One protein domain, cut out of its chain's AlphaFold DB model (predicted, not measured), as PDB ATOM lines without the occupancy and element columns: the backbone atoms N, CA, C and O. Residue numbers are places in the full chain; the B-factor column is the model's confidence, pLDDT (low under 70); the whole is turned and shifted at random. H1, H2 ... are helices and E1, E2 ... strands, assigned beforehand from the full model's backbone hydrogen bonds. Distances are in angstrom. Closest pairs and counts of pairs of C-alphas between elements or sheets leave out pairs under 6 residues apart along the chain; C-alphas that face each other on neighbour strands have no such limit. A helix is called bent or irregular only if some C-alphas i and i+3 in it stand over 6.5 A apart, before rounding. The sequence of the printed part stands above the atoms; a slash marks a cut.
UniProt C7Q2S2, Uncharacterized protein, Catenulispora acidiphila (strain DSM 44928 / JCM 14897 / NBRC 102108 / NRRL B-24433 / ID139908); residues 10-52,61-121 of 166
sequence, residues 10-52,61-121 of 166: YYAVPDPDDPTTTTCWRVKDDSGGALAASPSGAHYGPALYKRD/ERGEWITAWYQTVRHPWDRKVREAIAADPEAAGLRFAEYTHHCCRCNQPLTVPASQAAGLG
ATOM      1  N   TYR A  10     -21.514 -13.780  16.913       94.88
ATOM      2  CA  TYR A  10     -20.117 -13.631  16.580       94.88
ATOM      3  C   TYR A  10     -19.344 -14.791  17.192       94.88
ATOM      4  O   TYR A  10     -19.556 -15.152  18.348       94.88
ATOM      5  N   TYR A  11     -18.453 -15.367  16.398       95.62
ATOM      6  CA  TYR A  11     -17.777 -16.618  16.704       95.62
ATOM      7  C   TYR A  11     -16.298 -16.501  16.381       95.62
ATOM      8  O   TYR A  11     -15.931 -15.856  15.400       95.62
ATOM      9  N   ALA A  12     -15.457 -17.158  17.170       97.00
ATOM     10  CA  ALA A  12     -14.058 -17.355  16.854       97.00
ATOM     11  C   ALA A  12     -13.712 -18.840  16.894       97.00
ATOM     12  O   ALA A  12     -14.053 -19.555  17.840       97.00
ATOM     13  N   VAL A  13     -13.032 -19.299  15.847       97.19
ATOM     14  CA  VAL A  13     -12.561 -20.680  15.708       97.19
ATOM     15  C   VAL A  13     -11.142 -20.688  15.137       97.19
ATOM     16  O   VAL A  13     -10.789 -19.759  14.399       97.19
ATOM     17  N   PRO A  14     -10.321 -21.706  15.453       97.00
ATOM     18  CA  PRO A  14      -9.028 -21.890  14.800       97.00
ATOM     19  C   PRO A  14      -9.172 -21.962  13.273       97.00
ATOM     20  O   PRO A  14     -10.186 -22.462  12.775       97.00
ATOM     21  N   ASP A  15      -8.178 -21.471  12.531       95.25
ATOM     22  CA  ASP A  15      -8.133 -21.639  11.079       95.25
ATOM     23  C   ASP A  15      -8.059 -23.146  10.760       95.25
ATOM     24  O   ASP A  15      -7.216 -23.857  11.317       95.25
ATOM     25  N   PRO A  16      -8.939 -23.668   9.887       95.56
ATOM     26  CA  PRO A  16      -8.939 -25.079   9.520       95.56
ATOM     27  C   PRO A  16      -7.629 -25.613   8.932       95.56
ATOM     28  O   PRO A  16      -7.399 -26.822   8.998       95.56
ATOM     29  N   ASP A  17      -6.822 -24.749   8.318       93.88
ATOM     30  CA  ASP A  17      -5.553 -25.128   7.699       93.88
ATOM     31  C   ASP A  17      -4.341 -24.689   8.554       93.88
ATOM     32  O   ASP A  17      -3.245 -25.219   8.368       93.88
ATOM     33  N   ASP A  18      -4.537 -23.794   9.531       94.50
ATOM     34  CA  ASP A  18      -3.551 -23.411  10.553       94.50
ATOM     35  C   ASP A  18      -4.206 -23.236  11.944       94.50
ATOM     36  O   ASP A  18      -4.597 -22.130  12.329       94.50
ATOM     37  N   PRO A  19      -4.271 -24.302  12.764       93.56
ATOM     38  CA  PRO A  19      -4.927 -24.247  14.070       93.56
ATOM     39  C   PRO A  19      -4.293 -23.283  15.085       93.56
ATOM     40  O   PRO A  19      -4.849 -23.097  16.166       93.56
ATOM     41  N   THR A  20      -3.128 -22.700  14.780       92.56
ATOM     42  CA  THR A  20      -2.480 -21.698  15.641       92.56
ATOM     43  C   THR A  20      -3.037 -20.289  15.435       92.56
ATOM     44  O   THR A  20      -2.865 -19.427  16.298       92.56
ATOM     45  N   THR A  21      -3.750 -20.064  14.330       93.38
ATOM     46  CA  THR A  21      -4.362 -18.782  13.986       93.38
ATOM     47  C   THR A  21      -5.856 -18.804  14.307       93.38
ATOM     48  O   THR A  21      -6.563 -19.743  13.957       93.38
ATOM     49  N   THR A  22      -6.372 -17.750  14.942       95.00
ATOM     50  CA  THR A  22      -7.809 -17.605  15.225       95.00
ATOM     51  C   THR A  22      -8.499 -16.781  14.140       95.00
ATOM     52  O   THR A  22      -8.065 -15.679  13.809       95.00
ATOM     53  N   THR A  23      -9.623 -17.282  13.627       96.75
ATOM     54  CA  THR A  23     -10.483 -16.588  12.659       96.75
ATOM     55  C   THR A  23     -11.791 -16.166  13.318       96.75
ATOM     56  O   THR A  23     -12.329 -16.886  14.158       96.75
ATOM     57  N   CYS A  24     -12.308 -14.993  12.952       95.81
ATOM     58  CA  CYS A  24     -13.487 -14.397  13.580       95.81
ATOM     59  C   CYS A  24     -14.618 -14.186  12.569       95.81
ATOM     60  O   CYS A  24     -14.407 -13.693  11.461       95.81
ATOM     61  N   TRP A  25     -15.841 -14.507  12.975       95.44
ATOM     62  CA  TRP A  25     -16.996 -14.610  12.093       95.44
ATOM     63  C   TRP A  25     -18.226 -13.973  12.705       95.44
ATOM     64  O   TRP A  25     -18.394 -13.947  13.918       95.44
ATOM     65  N   ARG A  26     -19.112 -13.508  11.837       93.19
ATOM     66  CA  ARG A  26     -20.467 -13.081  12.133       93.19
ATOM     67  C   ARG A  26     -21.425 -13.967  11.352       93.19
ATOM     68  O   ARG A  26     -21.281 -14.107  10.138       93.19
ATOM     69  N   VAL A  27     -22.423 -14.498  12.042       91.25
ATOM     70  CA  VAL A  27     -23.566 -15.197  11.452       91.25
ATOM     71  C   VAL A  27     -24.797 -14.314  11.616       91.25
ATOM     72  O   VAL A  27     -24.984 -13.698  12.669       91.25
ATOM     73  N   LYS A  28     -25.617 -14.241  10.564       83.50
ATOM     74  CA  LYS A  28     -26.961 -13.664  10.629       83.50
ATOM     75  C   LYS A  28     -28.024 -14.619  10.078       83.50
ATOM     76  O   LYS A  28     -27.844 -15.181   8.994       83.50
ATOM     77  N   ASP A  29     -29.162 -14.693  10.746       66.38
ATOM     78  CA  ASP A  29     -30.315 -15.538  10.461       66.38
ATOM     79  C   ASP A  29     -30.974 -15.080   9.153       66.38
ATOM     80  O   ASP A  29     -31.340 -15.904   8.315       66.38
ATOM     81  N   ASP A  30     -31.018 -13.762   8.910       65.19
ATOM     82  CA  ASP A  30     -31.548 -13.152   7.679       65.19
ATOM     83  C   ASP A  30     -30.749 -13.510   6.411       65.19
ATOM     84  O   ASP A  30     -31.258 -13.397   5.296       65.19
ATOM     85  N   SER A  31     -29.515 -13.990   6.575       60.28
ATOM     86  CA  SER A  31     -28.605 -14.344   5.484       60.28
ATOM     87  C   SER A  31     -28.581 -15.845   5.172       60.28
ATOM     88  O   SER A  31     -27.695 -16.315   4.458       60.28
ATOM     89  N   GLY A  32     -29.508 -16.627   5.741       61.81
ATOM     90  CA  GLY A  32     -29.457 -18.093   5.671       61.81
ATOM     91  C   GLY A  32     -28.269 -18.681   6.449       61.81
ATOM     92  O   GLY A  32     -27.771 -19.770   6.135       61.81
ATOM     93  N   GLY A  33     -27.770 -17.941   7.445       68.12
ATOM     94  CA  GLY A  33     -26.595 -18.291   8.237       68.12
ATOM     95  C   GLY A  33     -25.263 -18.106   7.500       68.12
ATOM     96  O   GLY A  33     -24.303 -18.828   7.786       68.12
ATOM     97  N   ALA A  34     -25.182 -17.224   6.502       79.62
ATOM     98  CA  ALA A  34     -23.919 -16.960   5.818       79.62
ATOM     99  C   ALA A  34     -22.849 -16.472   6.812       79.62
ATOM    100  O   ALA A  34     -23.126 -15.670   7.705       79.62
ATOM    101  N   LEU A  35     -21.621 -16.971   6.647       88.62
ATOM    102  CA  LEU A  35     -20.469 -16.557   7.442       88.62
ATOM    103  C   LEU A  35     -19.873 -15.286   6.835       88.62
ATOM    104  O   LEU A  35     -19.378 -15.302   5.710       88.62
ATOM    105  N   ALA A  36     -19.901 -14.192   7.588       90.44
ATOM    106  CA  ALA A  36     -19.190 -12.966   7.250       90.44
ATOM    107  C   ALA A  36     -17.967 -12.817   8.158       90.44
ATOM    108  O   ALA A  36     -18.070 -13.028   9.363       90.44
ATOM    109  N   ALA A  37     -16.815 -12.442   7.609       91.88
ATOM    110  CA  ALA A  37     -15.632 -12.193   8.427       91.88
ATOM    111  C   ALA A  37     -15.863 -11.006   9.385       91.88
ATOM    112  O   ALA A  37     -16.516 -10.021   9.029       91.88
ATOM    113  N   SER A  38     -15.325 -11.119  10.601       89.81
ATOM    114  CA  SER A  38     -15.330 -10.070  11.623       89.81
ATOM    115  C   SER A  38     -13.887  -9.730  12.036       89.81
ATOM    116  O   SER A  38     -13.090 -10.653  12.223       89.81
ATOM    117  N   PRO A  39     -13.519  -8.443  12.193       86.56
ATOM    118  CA  PRO A  39     -14.303  -7.255  11.844       86.56
ATOM    119  C   PRO A  39     -14.572  -7.156  10.332       86.56
ATOM    120  O   PRO A  39     -14.002  -7.893   9.530       86.56
ATOM    121  N   SER A  40     -15.454  -6.235   9.934       82.62
ATOM    122  CA  SER A  40     -15.740  -5.998   8.513       82.62
ATOM    123  C   SER A  40     -14.454  -5.671   7.748       82.62
ATOM    124  O   SER A  40     -13.679  -4.819   8.178       82.62
ATOM    125  N   GLY A  41     -14.233  -6.344   6.619       75.00
ATOM    126  CA  GLY A  41     -13.009  -6.215   5.821       75.00
ATOM    127  C   GLY A  41     -11.862  -7.135   6.248       75.00
ATOM    128  O   GLY A  41     -10.832  -7.151   5.579       75.00
ATOM    129  N   ALA A  42     -12.021  -7.928   7.314       87.94
ATOM    130  CA  ALA A  42     -11.092  -9.013   7.597       87.94
ATOM    131  C   ALA A  42     -11.130 -10.065   6.476       87.94
ATOM    132  O   ALA A  42     -12.177 -10.346   5.885       87.94
ATOM    133  N   HIS A  43      -9.974 -10.663   6.200       87.69
ATOM    134  CA  HIS A  43      -9.816 -11.702   5.195       87.69
ATOM    135  C   HIS A  43      -9.177 -12.926   5.845       87.69
ATOM    136  O   HIS A  43      -8.038 -12.860   6.295       87.69
ATOM    137  N   TYR A  44      -9.921 -14.030   5.872       93.56
ATOM    138  CA  TYR A  44      -9.459 -15.314   6.389       93.56
ATOM    139  C   TYR A  44      -9.530 -16.388   5.302       93.56
ATOM    140  O   TYR A  44     -10.375 -16.318   4.392       93.56
ATOM    141  N   GLY A  45      -8.654 -17.381   5.444       93.25
ATOM    142  CA  GLY A  45      -8.591 -18.546   4.580       93.25
ATOM    143  C   GLY A  45      -8.100 -18.258   3.161       93.25
ATOM    144  O   GLY A  45      -7.536 -17.196   2.874       93.25
ATOM    145  N   PRO A  46      -8.335 -19.206   2.240       94.19
ATOM    146  CA  PRO A  46      -7.904 -19.085   0.859       94.19
ATOM    147  C   PRO A  46      -8.491 -17.843   0.183       94.19
ATOM    148  O   PRO A  46      -9.708 -17.613   0.193       94.19
ATOM    149  N   ALA A  47      -7.613 -17.071  -0.453       93.19
ATOM    150  CA  ALA A  47      -7.954 -15.896  -1.239       93.19
ATOM    151  C   ALA A  47      -7.499 -16.093  -2.686       93.19
ATOM    152  O   ALA A  47      -6.376 -16.527  -2.938       93.19
ATOM    153  N   LEU A  48      -8.375 -15.755  -3.632       94.00
ATOM    154  CA  LEU A  48      -8.061 -15.791  -5.054       94.00
ATOM    155  C   LEU A  48      -7.691 -14.391  -5.539       94.00
ATOM    156  O   LEU A  48      -8.554 -13.517  -5.651       94.00
ATOM    157  N   TYR A  49      -6.424 -14.182  -5.884       93.75
ATOM    158  CA  TYR A  49      -5.961 -12.934  -6.474       93.75
ATOM    159  C   TYR A  49      -5.894 -13.032  -7.998       93.75
ATOM    160  O   TYR A  49      -5.717 -14.092  -8.594       93.75
ATOM    161  N   LYS A  50      -5.956 -11.876  -8.671       91.50
ATOM    162  CA  LYS A  50      -5.859 -11.804 -10.141       91.50
ATOM    163  C   LYS A  50      -4.569 -12.434 -10.686       91.50
ATOM    164  O   LYS A  50      -4.576 -12.933 -11.805       91.50
ATOM    165  N   ARG A  51      -3.482 -12.389  -9.909       94.00
ATOM    166  CA  ARG A  51      -2.176 -12.968 -10.266       94.00
ATOM    167  C   ARG A  51      -2.155 -14.500 -10.243       94.00
ATOM    168  O   ARG A  51      -1.300 -15.073 -10.903       94.00
ATOM    169  N   ASP A  52      -3.092 -15.127  -9.534       93.56
ATOM    170  CA  ASP A  52      -3.174 -16.587  -9.404       93.56
ATOM    171  C   ASP A  52      -3.949 -17.215 -10.574       93.56
ATOM    172  O   ASP A  52      -3.933 -18.427 -10.771       93.56
ATOM    173  N   GLU A  61     -14.349 -19.277 -20.072       96.00
ATOM    174  CA  GLU A  61     -13.324 -20.155 -19.481       96.00
ATOM    175  C   GLU A  61     -12.781 -19.585 -18.168       96.00
ATOM    176  O   GLU A  61     -12.602 -20.299 -17.184       96.00
ATOM    177  N   ARG A  62     -12.569 -18.262 -18.121       95.88
ATOM    178  CA  ARG A  62     -12.160 -17.584 -16.886       95.88
ATOM    179  C   ARG A  62     -13.212 -17.743 -15.786       95.88
ATOM    180  O   ARG A  62     -12.846 -17.944 -14.632       95.88
ATOM    181  N   GLY A  63     -14.493 -17.622 -16.129       97.00
ATOM    182  CA  GLY A  63     -15.597 -17.797 -15.185       97.00
ATOM    183  C   GLY A  63     -15.687 -19.227 -14.654       97.00
ATOM    184  O   GLY A  63     -15.786 -19.421 -13.447       97.00
ATOM    185  N   GLU A  64     -15.585 -20.220 -15.537       97.44
ATOM    186  CA  GLU A  64     -15.601 -21.643 -15.174       97.44
ATOM    187  C   GLU A  64     -14.425 -22.006 -14.263       97.44
ATOM    188  O   GLU A  64     -14.623 -22.659 -13.240       97.44
ATOM    189  N   TRP A  65     -13.224 -21.501 -14.560       97.50
ATOM    190  CA  TRP A  65     -12.050 -21.714 -13.715       97.50
ATOM    191  C   TRP A  65     -12.216 -21.092 -12.322       97.50
ATOM    192  O   TRP A  65     -11.929 -21.742 -11.319       97.50
ATOM    193  N   ILE A  66     -12.715 -19.849 -12.234       97.25
ATOM    194  CA  ILE A  66     -12.966 -19.182 -10.944       97.25
ATOM    195  C   ILE A  66     -13.987 -19.984 -10.132       97.25
ATOM    196  O   ILE A  66     -13.745 -20.268  -8.962       97.25
ATOM    197  N   THR A  67     -15.096 -20.391 -10.750       97.31
ATOM    198  CA  THR A  67     -16.113 -21.229 -10.101       97.31
ATOM    199  C   THR A  67     -15.511 -22.533  -9.584       97.31
ATOM    200  O   THR A  67     -15.740 -22.890  -8.430       97.31
ATOM    201  N   ALA A  68     -14.692 -23.212 -10.392       97.62
ATOM    202  CA  ALA A  68     -14.012 -24.436  -9.982       97.62
ATOM    203  C   ALA A  68     -13.072 -24.199  -8.788       97.62
ATOM    204  O   ALA A  68     -13.082 -24.986  -7.842       97.62
ATOM    205  N   TRP A  69     -12.314 -23.097  -8.773       97.69
ATOM    206  CA  TRP A  69     -11.471 -22.729  -7.630       97.69
ATOM    207  C   TRP A  69     -12.303 -22.535  -6.356       97.69
ATOM    208  O   TRP A  69     -11.976 -23.099  -5.313       97.69
ATOM    209  N   TYR A  70     -13.425 -21.812  -6.432       96.31
ATOM    210  CA  TYR A  70     -14.301 -21.633  -5.270       96.31
ATOM    211  C   TYR A  70     -14.872 -22.966  -4.775       96.31
ATOM    212  O   TYR A  70     -14.864 -23.227  -3.575       96.31
ATOM    213  N   GLN A  71     -15.310 -23.837  -5.683       96.69
ATOM    214  CA  GLN A  71     -15.873 -25.145  -5.340       96.69
ATOM    215  C   GLN A  71     -14.859 -26.106  -4.711       96.69
ATOM    216  O   GLN A  71     -15.228 -26.900  -3.850       96.69
ATOM    217  N   THR A  72     -13.600 -26.049  -5.141       96.75
ATOM    218  CA  THR A  72     -12.567 -27.019  -4.744       96.75
ATOM    219  C   THR A  72     -11.686 -26.537  -3.600       96.75
ATOM    220  O   THR A  72     -11.187 -27.363  -2.841       96.75
ATOM    221  N   VAL A  73     -11.515 -25.223  -3.448       95.50
ATOM    222  CA  VAL A  73     -10.619 -24.629  -2.449       95.50
ATOM    223  C   VAL A  73     -11.421 -23.896  -1.380       95.50
ATOM    224  O   VAL A  73     -11.378 -24.256  -0.204       95.50
ATOM    225  N   ARG A  74     -12.195 -22.881  -1.779       94.19
ATOM    226  CA  ARG A  74     -12.817 -21.953  -0.827       94.19
ATOM    227  C   ARG A  74     -13.995 -22.556  -0.066       94.19
ATOM    228  O   ARG A  74     -14.024 -22.496   1.158       94.19
ATOM    229  N   HIS A  75     -14.962 -23.142  -0.765       93.69
ATOM    230  CA  HIS A  75     -16.175 -23.672  -0.140       93.69
ATOM    231  C   HIS A  75     -15.911 -24.834   0.826       93.69
ATOM    232  O   HIS A  75     -16.543 -24.861   1.883       93.69
ATOM    233  N   PRO A  76     -14.985 -25.773   0.548       94.94
ATOM    234  CA  PRO A  76     -14.599 -26.776   1.535       94.94
ATOM    235  C   PRO A  76     -14.016 -26.158   2.808       94.94
ATOM    236  O   PRO A  76     -14.344 -26.622   3.897       94.94
ATOM    237  N   TRP A  77     -13.206 -25.103   2.685       95.19
ATOM    238  CA  TRP A  77     -12.655 -24.385   3.834       95.19
ATOM    239  C   TRP A  77     -13.752 -23.659   4.633       95.19
ATOM    240  O   TRP A  77     -13.860 -23.869   5.840       95.19
ATOM    241  N   ASP A  78     -14.647 -22.913   3.967       92.94
ATOM    242  CA  ASP A  78     -15.784 -22.239   4.625       92.94
ATOM    243  C   ASP A  78     -16.691 -23.255   5.351       92.94
ATOM    244  O   ASP A  78     -17.225 -22.983   6.429       92.94
ATOM    245  N   ARG A  79     -16.851 -24.459   4.783       92.50
ATOM    246  CA  ARG A  79     -17.599 -25.553   5.411       92.50
ATOM    247  C   ARG A  79     -16.929 -26.040   6.696       92.50
ATOM    248  O   ARG A  79     -17.638 -26.176   7.686       92.50
ATOM    249  N   LYS A  80     -15.606 -26.250   6.711       95.25
ATOM    250  CA  LYS A  80     -14.873 -26.648   7.930       95.25
ATOM    251  C   LYS A  80     -15.046 -25.613   9.048       95.25
ATOM    252  O   LYS A  80     -15.294 -25.986  10.189       95.25
ATOM    253  N   VAL A  81     -14.979 -24.319   8.718       95.31
ATOM    254  CA  VAL A  81     -15.262 -23.231   9.675       95.31
ATOM    255  C   VAL A  81     -16.684 -23.354  10.224       95.31
ATOM    256  O   VAL A  81     -16.893 -23.303  11.436       95.31
ATOM    257  N   ARG A  82     -17.675 -23.549   9.345       93.38
ATOM    258  CA  ARG A  82     -19.075 -23.693   9.762       93.38
ATOM    259  C   ARG A  82     -19.287 -24.911  10.656       93.38
ATOM    260  O   ARG A  82     -20.011 -24.812  11.639       93.38
ATOM    261  N   GLU A  83     -18.669 -26.037  10.319       93.19
ATOM    262  CA  GLU A  83     -18.712 -27.272  11.104       93.19
ATOM    263  C   GLU A  83     -18.064 -27.076  12.480       93.19
ATOM    264  O   GLU A  83     -18.639 -27.500  13.478       93.19
ATOM    265  N   ALA A  84     -16.938 -26.357  12.558       94.81
ATOM    266  CA  ALA A  84     -16.288 -26.026  13.825       94.81
ATOM    267  C   ALA A  84     -17.177 -25.157  14.732       94.81
ATOM    268  O   ALA A  84     -17.266 -25.418  15.930       94.81
ATOM    269  N   ILE A  85     -17.879 -24.163  14.171       94.31
ATOM    270  CA  ILE A  85     -18.851 -23.357  14.930       94.31
ATOM    271  C   ILE A  85     -20.063 -24.209  15.329       94.31
ATOM    272  O   ILE A  85     -20.545 -24.102  16.449       94.31
ATOM    273  N   ALA A  86     -20.567 -25.059  14.431       92.12
ATOM    274  CA  ALA A  86     -21.742 -25.891  14.695       92.12
ATOM    275  C   ALA A  86     -21.493 -26.954  15.774       92.12
ATOM    276  O   ALA A  86     -22.432 -27.333  16.469       92.12
ATOM    277  N   ALA A  87     -20.255 -27.438  15.897       93.38
ATOM    278  CA  ALA A  87     -19.872 -28.429  16.895       93.38
ATOM    279  C   ALA A  87     -19.985 -27.889  18.329       93.38
ATOM    280  O   ALA A  87     -20.417 -28.622  19.215       93.38
ATOM    281  N   ASP A  88     -19.622 -26.622  18.545       93.56
ATOM    282  CA  ASP A  88     -19.741 -25.951  19.842       93.56
ATOM    283  C   ASP A  88     -19.908 -24.426  19.665       93.56
ATOM    284  O   ASP A  88     -18.934 -23.661  19.744       93.56
ATOM    285  N   PRO A  89     -21.140 -23.958  19.389       92.00
ATOM    286  CA  PRO A  89     -21.391 -22.546  19.123       92.00
ATOM    287  C   PRO A  89     -21.195 -21.678  20.370       92.00
ATOM    288  O   PRO A  89     -20.857 -20.501  20.242       92.00
ATOM    289  N   GLU A  90     -21.380 -22.236  21.569       90.44
ATOM    290  CA  GLU A  90     -21.185 -21.511  22.825       90.44
ATOM    291  C   GLU A  90     -19.698 -21.250  23.072       90.44
ATOM    292  O   GLU A  90     -19.305 -20.093  23.235       90.44
ATOM    293  N   ALA A  91     -18.849 -22.279  22.984       92.19
ATOM    294  CA  ALA A  91     -17.408 -22.096  23.127       92.19
ATOM    295  C   ALA A  91     -16.824 -21.217  22.016       92.19
ATOM    296  O   ALA A  91     -15.942 -20.398  22.275       92.19
ATOM    297  N   ALA A  92     -17.309 -21.338  20.775       95.19
ATOM    298  CA  ALA A  92     -16.894 -20.447  19.691       95.19
ATOM    299  C   ALA A  92     -17.290 -18.982  19.962       95.19
ATOM    300  O   ALA A  92     -16.521 -18.067  19.659       95.19
ATOM    301  N   GLY A  93     -18.457 -18.749  20.567       92.88
ATOM    302  CA  GLY A  93     -18.881 -17.423  21.014       92.88
ATOM    303  C   GLY A  93     -18.006 -16.875  22.145       92.88
ATOM    304  O   GLY A  93     -17.565 -15.729  22.076       92.88
ATOM    305  N   LEU A  94     -17.692 -17.687  23.159       91.50
ATOM    306  CA  LEU A  94     -16.794 -17.281  24.249       91.50
ATOM    307  C   LEU A  94     -15.398 -16.930  23.731       91.50
ATOM    308  O   LEU A  94     -14.897 -15.851  24.039       91.50
ATOM    309  N   ARG A  95     -14.814 -17.766  22.862       93.75
ATOM    310  CA  ARG A  95     -13.512 -17.482  22.232       93.75
ATOM    311  C   ARG A  95     -13.506 -16.146  21.498       93.75
ATOM    312  O   ARG A  95     -12.506 -15.437  21.534       93.75
ATOM    313  N   PHE A  96     -14.610 -15.780  20.837       94.31
ATOM    314  CA  PHE A  96     -14.715 -14.474  20.184       94.31
ATOM    315  C   PHE A  96     -14.578 -13.341  21.194       94.31
ATOM    316  O   PHE A  96     -13.839 -12.385  20.955       94.31
ATOM    317  N   ALA A  97     -15.269 -13.447  22.323       90.25
ATOM    318  CA  ALA A  97     -15.217 -12.427  23.352       90.25
ATOM    319  C   ALA A  97     -13.870 -12.374  24.080       90.25
ATOM    320  O   ALA A  97     -13.393 -11.281  24.373       90.25
ATOM    321  N   GLU A  98     -13.230 -13.518  24.315       89.56
ATOM    322  CA  GLU A  98     -11.873 -13.586  24.866       89.56
ATOM    323  C   GLU A  98     -10.853 -12.935  23.926       89.56
ATOM    324  O   GLU A  98     -10.033 -12.132  24.362       89.56
ATOM    325  N   TYR A  99     -10.937 -13.242  22.628       88.69
ATOM    326  CA  TYR A  99      -9.986 -12.765  21.625       88.69
ATOM    327  C   TYR A  99     -10.161 -11.280  21.289       88.69
ATOM    328  O   TYR A  99      -9.188 -10.573  21.046       88.69
ATOM    329  N   THR A 100     -11.405 -10.798  21.245       87.00
ATOM    330  CA  THR A 100     -11.711  -9.433  20.784       87.00
ATOM    331  C   THR A 100     -12.065  -8.467  21.906       87.00
ATOM    332  O   THR A 100     -12.100  -7.265  21.661       87.00
ATOM    333  N   HIS A 101     -12.380  -8.952  23.108       89.38
ATOM    334  CA  HIS A 101     -13.005  -8.178  24.187       89.38
ATOM    335  C   HIS A 101     -14.359  -7.544  23.805       89.38
ATOM    336  O   HIS A 101     -14.740  -6.507  24.349       89.38
ATOM    337  N   HIS A 102     -15.109  -8.156  22.879       91.06
ATOM    338  CA  HIS A 102     -16.448  -7.717  22.470       91.06
ATOM    339  C   HIS A 102     -17.510  -8.791  22.733       91.06
ATOM    340  O   HIS A 102     -17.242  -9.987  22.713       91.06
ATOM    341  N   CYS A 103     -18.751  -8.360  22.962       87.69
ATOM    342  CA  CYS A 103     -19.892  -9.241  23.188       87.69
ATOM    343  C   CYS A 103     -20.116 -10.157  21.980       87.69
ATOM    344  O   CYS A 103     -20.351  -9.668  20.873       87.69
ATOM    345  N   CYS A 104     -20.175 -11.471  22.203       87.81
ATOM    346  CA  CYS A 104     -20.369 -12.466  21.147       87.81
ATOM    347  C   CYS A 104     -21.753 -12.407  20.474       87.81
ATOM    348  O   CYS A 104     -22.006 -13.105  19.501       87.81
ATOM    349  N   ARG A 105     -22.672 -11.557  20.949       86.19
ATOM    350  CA  ARG A 105     -24.007 -11.382  20.359       86.19
ATOM    351  C   ARG A 105     -24.178 -10.059  19.620       86.19
ATOM    352  O   ARG A 105     -24.651 -10.040  18.489       86.19
ATOM    353  N   CYS A 106     -23.840  -8.944  20.267       86.19
ATOM    354  CA  CYS A 106     -24.070  -7.601  19.725       86.19
ATOM    355  C   CYS A 106     -22.789  -6.889  19.270       86.19
ATOM    356  O   CYS A 106     -22.884  -5.805  18.696       86.19
ATOM    357  N   ASN A 107     -21.615  -7.485  19.511       89.19
ATOM    358  CA  ASN A 107     -20.299  -6.922  19.203       89.19
ATOM    359  C   ASN A 107     -20.041  -5.544  19.836       89.19
ATOM    360  O   ASN A 107     -19.298  -4.737  19.291       89.19
ATOM    361  N   GLN A 108     -20.670  -5.250  20.978       89.25
ATOM    362  CA  GLN A 108     -20.310  -4.089  21.796       89.25
ATOM    363  C   GLN A 108     -19.106  -4.422  22.690       89.25
ATOM    364  O   GLN A 108     -19.015  -5.568  23.144       89.25
ATOM    365  N   PRO A 109     -18.200  -3.465  22.965       90.44
ATOM    366  CA  PRO A 109     -17.056  -3.688  23.846       90.44
ATOM    367  C   PRO A 109     -17.473  -4.160  25.244       90.44
ATOM    368  O   PRO A 109     -18.434  -3.655  25.825       90.44
ATOM    369  N   LEU A 110     -16.723  -5.108  25.801       86.38
ATOM    370  CA  LEU A 110     -16.911  -5.620  27.154       86.38
ATOM    371  C   LEU A 110     -15.922  -4.937  28.096       86.38
ATOM    372  O   LEU A 110     -14.719  -5.191  28.052       86.38
ATOM    373  N   THR A 111     -16.436  -4.074  28.966       86.69
ATOM    374  CA  THR A 111     -15.616  -3.229  29.849       86.69
ATOM    375  C   THR A 111     -15.487  -3.764  31.273       86.69
ATOM    376  O   THR A 111     -14.631  -3.295  32.017       86.69
ATOM    377  N   VAL A 112     -16.312  -4.740  31.664       86.19
ATOM    378  CA  VAL A 112     -16.314  -5.312  33.018       86.19
ATOM    379  C   VAL A 112     -15.849  -6.775  33.008       86.19
ATOM    380  O   VAL A 112     -16.279  -7.530  32.131       86.19
ATOM    381  N   PRO A 113     -15.038  -7.217  33.993       83.12
ATOM    382  CA  PRO A 113     -14.472  -8.571  34.014       83.12
ATOM    383  C   PRO A 113     -15.517  -9.691  33.952       83.12
ATOM    384  O   PRO A 113     -15.328 -10.676  33.248       83.12
ATOM    385  N   ALA A 114     -16.656  -9.524  34.633       81.62
ATOM    386  CA  ALA A 114     -17.736 -10.512  34.609       81.62
ATOM    387  C   ALA A 114     -18.336 -10.697  33.201       81.62
ATOM    388  O   ALA A 114     -18.631 -11.819  32.801       81.62
ATOM    389  N   SER A 115     -18.482  -9.614  32.433       81.06
ATOM    390  CA  SER A 115     -18.960  -9.691  31.050       81.06
ATOM    391  C   SER A 115     -17.914 -10.273  30.113       81.06
ATOM    392  O   SER A 115     -18.279 -11.018  29.211       81.06
ATOM    393  N   GLN A 116     -16.633  -9.967  30.333       80.44
ATOM    394  CA  GLN A 116     -15.527 -10.557  29.574       80.44
ATOM    395  C   GLN A 116     -15.476 -12.075  29.777       80.44
ATOM    396  O   GLN A 116     -15.463 -12.809  28.797       80.44
ATOM    397  N   ALA A 117     -15.554 -12.538  31.029       80.38
ATOM    398  CA  ALA A 117     -15.577 -13.962  31.360       80.38
ATOM    399  C   ALA A 117     -16.811 -14.690  30.794       80.38
ATOM    400  O   ALA A 117     -16.717 -15.840  30.384       80.38
ATOM    401  N   ALA A 118     -17.969 -14.025  30.754       77.50
ATOM    402  CA  ALA A 118     -19.198 -14.590  30.188       77.50
ATOM    403  C   ALA A 118     -19.297 -14.455  28.656       77.50
ATOM    404  O   ALA A 118     -20.235 -14.970  28.050       77.50
ATOM    405  N   GLY A 119     -18.411 -13.678  28.035       81.94
ATOM    406  CA  GLY A 119     -18.472 -13.287  26.630       81.94
ATOM    407  C   GLY A 119     -19.710 -12.486  26.201       81.94
ATOM    408  O   GLY A 119     -19.940 -12.274  25.008       81.94
ATOM    409  N   LEU A 120     -20.514 -12.013  27.156       85.56
ATOM    410  CA  LEU A 120     -21.800 -11.358  26.926       85.56
ATOM    411  C   LEU A 120     -21.918 -10.069  27.743       85.56
ATOM    412  O   LEU A 120     -21.640 -10.025  28.942       85.56
ATOM    413  N   GLY A 121     -22.395  -9.011  27.086       83.31
ATOM    414  CA  GLY A 121     -22.785  -7.774  27.762       83.31
ATOM    415  C   GLY A 121     -24.055  -7.969  28.605       83.31
ATOM    416  O   GLY A 121     -24.849  -8.863  28.298       83.31
TER     417      GLY A 121
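AT A GLANCE: This is residues 10 to 52 and 61 to 121 of the 166 residues of an uncharacterized protein of Catenulispora acidiphila (strain DSM 44928 / JCM 14897 / NBRC 102108 / NRRL B-24433 / ID139908) (UniProt C7Q2S2). A small three-stranded sheet, E1 E2 E3, sits in the middle of an elongated domain, with arm H1b of the long bent helix H1 across one face and H2 standing up from the other. Arm H1a runs out to one end of the long axis, and H3 lies beyond H2 toward the other. The printed part has 104 residues, in order E1 E2 E3 H1 H2 H3; the sheet is antiparallel and the class mixed. It is only just compact, close to loose, with a radius of gyration of the C-alphas of 15.4 A and spans of 55 by 31 by 25 A.

IN THESE COORDINATES: E1 is residues 10 to 14, from C-alpha 10 at (-20.117, -13.631, 16.580); E2 is 22 to 28, 20.1 A; E3 is 34 to 37. H1, residues 61 to 87, was assigned as one helix by its hydrogen bonds but is bent, C-alphas 72 and 75 being 6.7 A apart: H1a is 61 to 72, 16.3 A, and H1b 75 to 87, 18.1 A. H2 is 89 to 100, 16.4 A; H3 is 113 to 118, ending at (-19.198, -14.590, 30.188).

HOW THE PARTS SIT: The strands form a meander, each the antiparallel neighbour of the one before: N 11 and O 25 are 2.9 A apart, N 26 and O 36 2.7 A. H1b lies over E2, across the strands, at a height over the sheet of 6.1 A. H2 is on the opposite face, over E1; the closest C-alphas, Ala 12 and Phe 96, are 4.5 A apart. H2, with residues 94 to 98 alone, touches H3 in a helical hairpin; their closest C-alphas, Ala 97 and Gln 116, are 6.5 A apart. In H1a, H1b, H2 and H3 every O i to N i+4 pair is within hydrogen-bond range.

THE WHOLE: The farthest C-alphas, Glu 61 and Ala 114, are 55.1 A apart. Residues 53 to 60 are not printed; C-alphas 52 and 61 are 14.7 A apart. The link H2 to H3 is long. Residues 29 to 33 have pLDDT under 70.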